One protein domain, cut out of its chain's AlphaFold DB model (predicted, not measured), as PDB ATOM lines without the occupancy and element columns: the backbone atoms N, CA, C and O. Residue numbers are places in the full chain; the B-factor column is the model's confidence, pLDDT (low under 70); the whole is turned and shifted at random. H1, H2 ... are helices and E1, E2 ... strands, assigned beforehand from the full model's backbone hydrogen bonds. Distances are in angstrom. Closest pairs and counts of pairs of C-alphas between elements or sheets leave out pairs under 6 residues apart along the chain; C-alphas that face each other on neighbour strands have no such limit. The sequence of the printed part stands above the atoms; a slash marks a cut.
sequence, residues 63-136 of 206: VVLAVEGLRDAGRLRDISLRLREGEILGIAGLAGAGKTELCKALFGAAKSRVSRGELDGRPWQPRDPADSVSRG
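Overview. This is residues 63 to 136 of the 206 residues of the protein "Ribose import ATP-binding protein RbsA" of Pluralibacter gergoviae (UniProt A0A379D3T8). A small three-stranded antiparallel sheet, with E1 between E2 and E3, forms a wall, and the two short helices are set off from it: H1 only grazes it, near the middle of the domain, and H2 lies farther out, clear of it. A long stretch without a named element, residues 85 to 98, swings wide from the end of E2 round to H1. The printed part has 74 residues with two named helices and three named strands, in the order E1, E2, H1, E3, H2; the sheet's order is E2, E1, E3, and its strands are antiparallel neighbours. The class is mixed, helices and strands, though under half of the residues are in named elements, 14 in helices and 18 in strands. The whole is compact, with a radius of gyration of the C-alphas of 11.8 A, and rounded, spanning 31 by 24 by 20 A.

Along the chain. Find C-alpha 63 at (129.035, 182.390, 188.035), where the printed part begins; from there strand E1 runs through residues 63 to 70, and its first and last C-alphas are 17.1 A apart. Go on past eight residues to Ile 79, where strand E2, residues 79 to 84, begins; it measures 16.9 A from first to last C-alpha. After the long stretch comes helix H1, residues 99 to 106; look for C-alpha 99 at (139.394, 200.429, 192.456), and 10.7 A from it, at the other end of H1, C-alpha 106. Strand E3 holds residues 116 to 119 and is 10.6 A long from first to last C-alpha. Helix H2, residues 129 to 134, measures 8.7 A in the same way and ends with C-alpha 134 at (117.007, 195.190, 195.476).

Arrangement. Begin with the sheet. E1 and E2 form a hairpin, with an angle of 179 degrees between their directions; the C-alphas of Glu 68 and Ser 80 face each other at 4.3 A, and N 67 and O 81 are within hydrogen-bond range at 2.9 A, as are N 83 and O 65 at 2.8 A. Beside E1 you will also find E3, antiparallel to it at 155 degrees: C-alphas 67 and 117 face each other at 4.6 A, and N 68 lies 2.8 A from O 116, within hydrogen-bond range. E1 is the inner strand of the sheet, and E2 and E3, with one neighbour each, are its edge strands. Look just beyond E3 for a short pairing, in which its residues 118 to 119 run antiparallel to residues 122 to 123. E2, H1 and E3 make a split strand-helix-strand unit, two strands that run the same way with a helix between them along the chain and E1 between them in the sheet; its crossover is right-handed. H1 is only just on the sheet, with 5 pairs of C-alphas within 10 A, and only grazes it with its residues 102 to 106. H2 is not on the sheet, and it is apart from E1, E2 and H1. In both helices every O i to N i+4 pair is within hydrogen-bond range.

Size, cuts and confidence. The two C-alphas farthest apart are those of Ala 95 and Arg 122, at 33.2 A, while the first and last printed C-alphas, of Val 63 and Gly 136, are 15.0 A apart. The printed part has no cut. The link from E2 to H1, with 14 residues, is long, and its C-alphas lie 12 to 19 A from the mean of the C-alphas; the links E1 to E2, H1 to E3 and E3 to H2 are short. The mean pLDDT of the printed part is 94.6, and no printed residue is under 70.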
ATOM      1  N   VAL A  63     128.711 180.970 188.231       95.69
ATOM      2  CA  VAL A  63     129.035 182.390 188.035       95.69
ATOM      3  C   VAL A  63     127.836 183.230 188.477       95.69
ATOM      4  O   VAL A  63     126.803 183.242 187.813       95.69
ATOM      5  N   VAL A  64     127.997 183.959 189.581       96.38
ATOM      6  CA  VAL A  64     126.955 184.823 190.155       96.38
ATOM      7  C   VAL A  64     126.998 186.234 189.588       96.38
ATOM      8  O   VAL A  64     125.967 186.886 189.493       96.38
ATOM      9  N   LEU A  65     128.166 186.711 189.154       97.06
ATOM     10  CA  LEU A  65     128.310 188.000 188.479       97.06
ATOM     11  C   LEU A  65     129.253 187.845 187.288       97.06
ATOM     12  O   LEU A  65     130.402 187.437 187.444       97.06
ATOM     13  N   ALA A  66     128.782 188.218 186.102       97.62
ATOM     14  CA  ALA A  66     129.593 188.339 184.901       97.62
ATOM     15  C   ALA A  66     129.456 189.753 184.342       97.62
ATOM     16  O   ALA A  66     128.351 190.251 184.133       97.62
ATOM     17  N   VAL A  67     130.587 190.401 184.094       97.81
ATOM     18  CA  VAL A  67     130.646 191.760 183.560       97.81
ATOM     19  C   VAL A  67     131.592 191.766 182.377       97.81
ATOM     20  O   VAL A  67     132.725 191.301 182.488       97.81
ATOM     21  N   GLU A  68     131.135 192.314 181.257       97.88
ATOM     22  CA  GLU A  68     131.918 192.456 180.035       97.88
ATOM     23  C   GLU A  68     131.889 193.911 179.557       97.88
ATOM     24  O   GLU A  68     130.829 194.528 179.386       97.88
ATOM     25  N   GLY A  69     133.081 194.460 179.329       97.12
ATOM     26  CA  GLY A  69     133.283 195.777 178.732       97.12
ATOM     27  C   GLY A  69     132.808 196.962 179.573       97.12
ATOM     28  O   GLY A  69     132.374 197.977 179.015       97.12
ATOM     29  N   LEU A  70     132.889 196.852 180.904       97.38
ATOM     30  CA  LEU A  70     132.536 197.935 181.815       97.38
ATOM     31  C   LEU A  70     133.428 199.155 181.587       97.38
ATOM     32  O   LEU A  70     134.657 199.073 181.587       97.38
ATOM     33  N   ARG A  71     132.792 200.310 181.413       96.62
ATOM     34  CA  ARG A  71     133.452 201.584 181.146       96.62
ATOM     35  C   ARG A  71     132.695 202.748 181.766       96.62
ATOM     36  O   ARG A  71     131.467 202.723 181.871       96.62
ATOM     37  N   ASP A  72     133.427 203.785 182.137       94.88
ATOM     38  CA  ASP A  72     132.876 205.074 182.545       94.88
ATOM     39  C   ASP A  72     133.337 206.180 181.578       94.88
ATOM     40  O   ASP A  72     133.960 205.917 180.548       94.88
ATOM     41  N   ALA A  73     132.993 207.432 181.878       89.38
ATOM     42  CA  ALA A  73     133.446 208.584 181.094       89.38
ATOM     43  C   ALA A  73     134.899 209.006 181.405       89.38
ATOM     44  O   ALA A  73     135.375 209.999 180.860       89.38
ATOM     45  N   GLY A  74     135.584 208.309 182.312       89.62
ATOM     46  CA  GLY A  74     136.841 208.738 182.905       89.62
ATOM     47  C   GLY A  74     137.890 207.632 182.929       89.62
ATOM     48  O   GLY A  74     138.672 207.480 181.986       89.62
ATOM     49  N   ARG A  75     137.989 206.937 184.067       88.62
ATOM     50  CA  ARG A  75     139.123 206.056 184.394       88.62
ATOM     51  C   ARG A  75     138.910 204.603 183.989       88.62
ATOM     52  O   ARG A  75     139.886 203.920 183.692       88.62
ATOM     53  N   LEU A  76     137.673 204.122 183.990       95.50
ATOM     54  CA  LEU A  76     137.348 202.720 183.759       95.50
ATOM     55  C   LEU A  76     137.232 202.458 182.260       95.50
ATOM     56  O   LEU A  76     136.403 203.052 181.570       95.50
ATOM     57  N   ARG A  77     138.067 201.548 181.756       95.19
ATOM     58  CA  ARG A  77     138.156 201.231 180.331       95.19
ATOM     59  C   ARG A  77     138.082 199.728 180.130       95.19
ATOM     60  O   ARG A  77     139.017 199.020 180.480       95.19
ATOM     61  N   ASP A  78     136.973 199.293 179.546       95.88
ATOM     62  CA  ASP A  78     136.765 197.936 179.034       95.88
ATOM     63  C   ASP A  78     137.057 196.810 180.042       95.88
ATOM     64  O   ASP A  78     137.711 195.812 179.748       95.88
ATOM     65  N   ILE A  79     136.566 196.977 181.268       97.06
ATOM     66  CA  ILE A  79     136.800 196.037 182.362       97.06
ATOM     67  C   ILE A  79     135.853 194.849 182.221       97.06
ATOM     68  O   ILE A  79     134.634 195.018 182.163       97.06
ATOM     69  N   SER A  80     136.420 193.645 182.218       97.50
ATOM     70  CA  SER A  80     135.657 192.399 182.212       97.50
ATOM     71  C   SER A  80     136.095 191.515 183.372       97.50
ATOM     72  O   SER A  80     137.290 191.312 183.581       97.50
ATOM     73  N   LEU A  81     135.134 191.016 184.146       96.94
ATOM     74  CA  LEU A  81     135.382 190.165 185.309       96.94
ATOM     75  C   LEU A  81     134.239 189.177 185.517       96.94
ATOM     76  O   LEU A  81     133.114 189.390 185.058       96.94
ATOM     77  N   ARG A  82     134.541 188.090 186.223       96.44
ATOM     78  CA  ARG A  82     133.571 187.088 186.656       96.44
ATOM     79  C   ARG A  82     133.790 186.814 188.137       96.44
ATOM     80  O   ARG A  82     134.931 186.827 188.585       96.44
ATOM     81  N   LEU A  83     132.702 186.592 188.859       95.81
ATOM     82  CA  LEU A  83     132.693 186.196 190.259       95.81
ATOM     83  C   LEU A  83     131.817 184.956 190.393       95.81
ATOM     84  O   LEU A  83     130.690 184.936 189.887       95.81
ATOM     85  N   ARG A  84     132.335 183.937 191.070       95.69
ATOM     86  CA  ARG A  84     131.628 182.689 191.352       95.69
ATOM     87  C   ARG A  84     131.042 182.680 192.758       95.69
ATOM     88  O   ARG A  84     131.506 183.389 193.651       95.69
ATOM     89  N   GLU A  85     130.023 181.859 192.965       94.06
ATOM     90  CA  GLU A  85     129.474 181.632 194.297       94.06
ATOM     91  C   GLU A  85     130.569 181.107 195.245       94.06
ATOM     92  O   GLU A  85     131.314 180.182 194.919       94.06
ATOM     93  N   GLY A  86     130.692 181.734 196.419       91.00
ATOM     94  CA  GLY A  86     131.717 181.405 197.415       91.00
ATOM     95  C   GLY A  86     133.118 181.960 197.123       91.00
ATOM     96  O   GLY A  86     134.016 181.807 197.954       91.00
ATOM     97  N   GLU A  87     133.318 182.634 195.987       92.50
ATOM     98  CA  GLU A  87     134.586 183.269 195.634       92.50
ATOM     99  C   GLU A  87     134.774 184.610 196.359       92.50
ATOM    100  O   GLU A  87     133.845 185.403 196.515       92.50
ATOM    101  N   ILE A  88     136.013 184.893 196.767       92.06
ATOM    102  CA  ILE A  88     136.435 186.227 197.204       92.06
ATOM    103  C   ILE A  88     137.375 186.786 196.137       92.06
ATOM    104  O   ILE A  88     138.558 186.447 196.107       92.06
ATOM    105  N   LEU A  89     136.852 187.657 195.273       92.94
ATOM    106  CA  LEU A  89     137.644 188.315 194.238       92.94
ATOM    107  C   LEU A  89     138.360 189.551 194.800       92.94
ATOM    108  O   LEU A  89     137.731 190.543 195.174       92.94
ATOM    109  N   GLY A  90     139.691 189.498 194.844       93.88
ATOM    110  CA  GLY A  90     140.535 190.620 195.255       93.88
ATOM    111  C   GLY A  90     140.912 191.522 194.079       93.88
ATOM    112  O   GLY A  90     141.509 191.061 193.112       93.88
ATOM    113  N   ILE A  91     140.624 192.822 194.183       93.81
ATOM    114  CA  ILE A  91     141.042 193.828 193.195       93.81
ATOM    115  C   ILE A  91     142.175 194.663 193.794       93.81
ATOM    116  O   ILE A  91     141.966 195.449 194.720       93.81
ATOM    117  N   ALA A  92     143.381 194.503 193.254       93.50
ATOM    118  CA  ALA A  92     144.580 195.196 193.713       93.50
ATOM    119  C   ALA A  92     145.105 196.187 192.665       93.50
ATOM    120  O   ALA A  92     144.866 196.051 191.468       93.50
ATOM    121  N   GLY A  93     145.825 197.209 193.126       91.94
ATOM    122  CA  GLY A  93     146.424 198.227 192.266       91.94
ATOM    123  C   GLY A  93     146.849 199.461 193.052       91.94
ATOM    124  O   GLY A  93     146.387 199.676 194.178       91.94
ATOM    125  N   LEU A  94     147.701 200.290 192.449       93.50
ATOM    126  CA  LEU A  94     148.201 201.525 193.057       93.50
ATOM    127  C   LEU A  94     147.069 202.508 193.407       93.50
ATOM    128  O   LEU A  94     145.916 202.374 192.974       93.50
ATOM    129  N   ALA A  95     147.392 203.508 194.228       89.38
ATOM    130  CA  ALA A  95     146.483 204.618 194.487       89.38
ATOM    131  C   ALA A  95     146.084 205.283 193.158       89.38
ATOM    132  O   ALA A  95     146.922 205.521 192.293       89.38
ATOM    133  N   GLY A  96     144.786 205.528 192.976       88.44
ATOM    134  CA  GLY A  96     144.250 206.097 191.739       88.44
ATOM    135  C   GLY A  96     144.001 205.108 190.591       88.44
ATOM    136  O   GLY A  96     143.433 205.523 189.586       88.44
ATOM    137  N   ALA A  97     144.310 203.815 190.749       91.88
ATOM    138  CA  ALA A  97     144.084 202.790 189.718       91.88
ATOM    139  C   ALA A  97     142.601 202.507 189.378       91.88
ATOM    140  O   ALA A  97     142.329 201.660 188.536       91.88
ATOM    141  N   GLY A  98     141.640 203.180 190.021       93.25
ATOM    142  CA  GLY A  98     140.217 203.037 189.699       93.25
ATOM    143  C   GLY A  98     139.458 201.999 190.530       93.25
ATOM    144  O   GLY A  98     138.352 201.631 190.157       93.25
ATOM    145  N   LYS A  99     140.026 201.484 191.631       94.94
ATOM    146  CA  LYS A  99     139.394 200.429 192.456       94.94
ATOM    147  C   LYS A  99     138.062 200.888 193.057       94.94
ATOM    148  O   LYS A  99     137.049 200.207 192.942       94.94
ATOM    149  N   THR A 100     138.069 202.065 193.673       93.75
ATOM    150  CA  THR A 100     136.894 202.654 194.321       93.75
ATOM    151  C   THR A 100     135.851 203.050 193.285       93.75
ATOM    152  O   THR A 100     134.659 202.810 193.468       93.75
ATOM    153  N   GLU A 101     136.300 203.592 192.157       94.88
ATOM    154  CA  GLU A 101     135.472 203.922 191.005       94.88
ATOM    155  C   GLU A 101     134.817 202.675 190.410       94.88
ATOM    156  O   GLU A 101     133.625 202.708 190.124       94.88
ATOM    157  N   LEU A 102     135.546 201.560 190.297       96.00
ATOM    158  CA  LEU A 102     135.015 200.280 189.834       96.00
ATOM    159  C   LEU A 102     133.921 199.760 190.770       96.00
ATOM    160  O   LEU A 102     132.835 199.432 190.300       96.00
ATOM    161  N   CYS A 103     134.152 199.749 192.087       95.69
ATOM    162  CA  CYS A 103     133.130 199.336 193.055       95.69
ATOM    163  C   CYS A 103     131.879 200.228 192.985       95.69
ATOM    164  O   CYS A 103     130.754 199.727 192.983       95.69
ATOM    165  N   LYS A 104     132.056 201.551 192.870       95.12
ATOM    166  CA  LYS A 104     130.946 202.507 192.719       95.12
ATOM    167  C   LYS A 104     130.211 202.336 191.389       95.12
ATOM    168  O   LYS A 104     128.987 202.445 191.362       95.12
ATOM    169  N   ALA A 105     130.932 202.055 190.307       96.31
ATOM    170  CA  ALA A 105     130.367 201.797 188.990       96.31
ATOM    171  C   ALA A 105     129.533 200.514 188.990       96.31
ATOM    172  O   ALA A 105     128.378 200.558 188.581       96.31
ATOM    173  N   LEU A 106     130.074 199.412 189.522       96.38
ATOM    174  CA  LEU A 106     129.355 198.145 189.670       96.38
ATOM    175  C   LEU A 106     128.101 198.305 190.530       96.38
ATOM    176  O   LEU A 106     127.065 197.751 190.207       96.38
ATOM    177  N   PHE A 107     128.147 199.104 191.593       96.56
ATOM    178  CA  PHE A 107     126.978 199.321 192.449       96.56
ATOM    179  C   PHE A 107     125.957 200.326 191.876       96.56
ATOM    180  O   PHE A 107     124.901 200.542 192.468       96.56
ATOM    181  N   GLY A 108     126.243 200.974 190.742       95.19
ATOM    182  CA  GLY A 108     125.383 202.020 190.176       95.19
ATOM    183  C   GLY A 108     125.448 203.362 190.918       95.19
ATOM    184  O   GLY A 108     124.670 204.264 190.624       95.19
ATOM    185  N   ALA A 109     126.386 203.532 191.856       94.00
ATOM    186  CA  ALA A 109     126.645 204.807 192.531       94.00
ATOM    187  C   ALA A 109     127.428 205.798 191.649       94.00
ATOM    188  O   ALA A 109     127.385 207.006 191.878       94.00
ATOM    189  N   ALA A 110     128.130 205.300 190.630       94.06
ATOM    190  CA  ALA A 110     128.760 206.100 189.589       94.06
ATOM    191  C   ALA A 110     128.219 205.699 188.210       94.06
ATOM    192  O   ALA A 110     128.027 204.516 187.925       94.06
ATOM    193  N   LYS A 111     127.996 206.690 187.336       94.44
ATOM    194  CA  LYS A 111     127.523 206.444 185.967       94.44
ATOM    195  C   LYS A 111     128.551 205.613 185.204       94.44
ATOM    196  O   LYS A 111     129.675 206.058 184.984       94.44
ATOM    197  N   SER A 112     128.133 204.441 184.751       96.19
ATOM    198  CA  SER A 112     128.940 203.533 183.944       96.19
ATOM    199  C   SER A 112     128.056 202.791 182.946       96.19
ATOM    200  O   SER A 112     126.826 202.884 182.981       96.19
ATOM    201  N   ARG A 113     128.683 202.100 181.997       95.31
ATOM    202  CA  ARG A 113     128.015 201.232 181.026       95.31
ATOM    203  C   ARG A 113     128.763 199.917 180.944       95.31
ATOM    204  O   ARG A 113     129.979 199.894 181.091       95.31
ATOM    205  N   VAL A 114     128.024 198.857 180.666       97.19
ATOM    206  CA  VAL A 114     128.556 197.526 180.372       97.19
ATOM    207  C   VAL A 114     128.112 197.138 178.968       97.19
ATOM    208  O   VAL A 114     127.037 197.557 178.533       97.19
ATOM    209  N   SER A 115     128.929 196.365 178.258       96.62
ATOM    210  CA  SER A 115     128.534 195.774 176.976       96.62
ATOM    211  C   SER A 115     127.578 194.608 177.208       96.62
ATOM    212  O   SER A 115     126.554 194.493 176.541       96.62
ATOM    213  N   ARG A 116     127.894 193.775 178.204       97.12
ATOM    214  CA  ARG A 116     127.050 192.679 178.675       97.12
ATOM    215  C   ARG A 116     127.254 192.507 180.177       97.12
ATOM    216  O   ARG A 116     128.368 192.648 180.676       97.12
ATOM    217  N   GLY A 117     126.172 192.241 180.894       96.69
ATOM    218  CA  GLY A 117     126.204 192.017 182.331       96.69
ATOM    219  C   GLY A 117     125.164 190.985 182.733       96.69
ATOM    220  O   GLY A 117     124.041 191.002 182.227       96.69
ATOM    221  N   GLU A 118     125.544 190.090 183.634       97.62
ATOM    222  CA  GLU A 118     124.671 189.078 184.217       97.62
ATOM    223  C   GLU A 118     124.885 189.030 185.728       97.62
ATOM    224  O   GLU A 118     126.022 189.049 186.196       97.62
ATOM    225  N   LEU A 119     123.787 188.989 186.479       96.62
ATOM    226  CA  LEU A 119     123.763 188.825 187.930       96.62
ATOM    227  C   LEU A 119     122.757 187.723 188.259       96.62
ATOM    228  O   LEU A 119     121.598 187.817 187.846       96.62
ATOM    229  N   ASP A 120     123.206 186.675 188.945       94.31
ATOM    230  CA  ASP A 120     122.429 185.470 189.266       94.31
ATOM    231  C   ASP A 120     121.710 184.889 188.033       94.31
ATOM    232  O   ASP A 120     120.508 184.607 188.041       94.31
ATOM    233  N   GLY A 121     122.440 184.803 186.914       92.88
ATOM    234  CA  GLY A 121     121.934 184.301 185.631       92.88
ATOM    235  C   GLY A 121     120.924 185.212 184.918       92.88
ATOM    236  O   GLY A 121     120.328 184.804 183.921       92.88
ATOM    237  N   ARG A 122     120.694 186.440 185.402       94.69
ATOM    238  CA  ARG A 122     119.749 187.399 184.804       94.69
ATOM    239  C   ARG A 122     120.473 188.588 184.180       94.69
ATOM    240  O   ARG A 122     121.462 189.046 184.751       94.69
ATOM    241  N   PRO A 123     119.943 189.173 183.088       96.56
ATOM    242  CA  PRO A 123     120.490 190.397 182.519       96.56
ATOM    243  C   PRO A 123     120.615 191.509 183.562       96.56
ATOM    244  O   PRO A 123     119.674 191.838 184.302       96.56
ATOM    245  N   TRP A 124     121.798 192.103 183.603       95.81
ATOM    246  CA  TRP A 124     122.172 193.079 184.604       95.81
ATOM    247  C   TRP A 124     122.948 194.239 183.989       95.81
ATOM    248  O   TRP A 124     123.753 194.081 183.075       95.81
ATOM    249  N   GLN A 125     122.686 195.430 184.513       95.62
ATOM    250  CA  GLN A 125     123.423 196.641 184.195       95.62
ATOM    251  C   GLN A 125     123.413 197.560 185.420       95.62
ATOM    252  O   GLN A 125     122.367 197.686 186.061       95.62
ATOM    253  N   PRO A 126     124.521 198.253 185.717       94.00
ATOM    254  CA  PRO A 126     124.544 199.230 186.792       94.00
ATOM    255  C   PRO A 126     123.634 200.412 186.433       94.00
ATOM    256  O   PRO A 126     123.765 201.011 185.362       94.00
ATOM    257  N   ARG A 127     122.673 200.725 187.308       93.00
ATOM    258  CA  ARG A 127     121.698 201.811 187.107       93.00
ATOM    259  C   ARG A 127     121.751 202.832 188.225       93.00
ATOM    260  O   ARG A 127     122.103 203.982 187.984       93.00
ATOM    261  N   ASP A 128     121.409 202.387 189.422       94.50
ATOM    262  CA  ASP A 128     121.361 203.202 190.623       94.50
ATOM    263  C   ASP A 128     121.532 202.312 191.869       94.50
ATOM    264  O   ASP A 128     121.316 201.096 191.796       94.50
ATOM    265  N   PRO A 129     121.913 202.892 193.021       93.75
ATOM    266  CA  PRO A 129     122.116 202.133 194.252       93.75
ATOM    267  C   PRO A 129     120.883 201.355 194.734       93.75
ATOM    268  O   PRO A 129     121.037 200.288 195.329       93.75
ATOM    269  N   ALA A 130     119.666 201.860 194.505       91.62
ATOM    270  CA  ALA A 130     118.450 201.221 195.002       91.62
ATOM    271  C   ALA A 130     118.127 199.938 194.219       91.62
ATOM    272  O   ALA A 130     117.777 198.927 194.835       91.62
ATOM    273  N   ASP A 131     118.311 199.944 192.892       92.44
ATOM    274  CA  ASP A 131     118.230 198.731 192.064       92.44
ATOM    275  C   ASP A 131     119.269 197.693 192.517       92.44
ATOM    276  O   ASP A 131     118.911 196.539 192.753       92.44
ATOM    277  N   SER A 132     120.517 198.106 192.763       94.69
ATOM    278  CA  SER A 132     121.577 197.208 193.244       94.69
ATOM    279  C   SER A 132     121.217 196.517 194.562       94.69
ATOM    280  O   SER A 132     121.301 195.291 194.652       94.69
ATOM    281  N   VAL A 133     120.735 197.266 195.564       92.81
ATOM    282  CA  VAL A 133     120.283 196.677 196.839       92.81
ATOM    283  C   VAL A 133     119.109 195.721 196.635       92.81
ATOM    284  O   VAL A 133     119.071 194.651 197.243       92.81
ATOM    285  N   SER A 134     118.157 196.061 195.761       92.00
ATOM    286  CA  SER A 134     117.007 195.190 195.476       92.00
ATOM    287  C   SER A 134     117.402 193.848 194.848       92.00
ATOM    288  O   SER A 134     116.682 192.863 195.007       92.00
ATOM    289  N   ARG A 135     118.564 193.808 194.188       92.38
ATOM    290  CA  ARG A 135     119.172 192.618 193.588       92.38
ATOM    291  C   ARG A 135     120.183 191.922 194.506       92.38
ATOM    292  O   ARG A 135     120.872 191.020 194.058       92.38
ATOM    293  N   GLY A 136     120.283 192.329 195.773       91.94
ATOM    294  CA  GLY A 136     121.151 191.682 196.760       91.94
ATOM    295  C   GLY A 136     122.612 192.137 196.744       91.94
ATOM    296  O   GLY A 136     123.429 191.559 197.457       91.94
TER     297      GLY A 136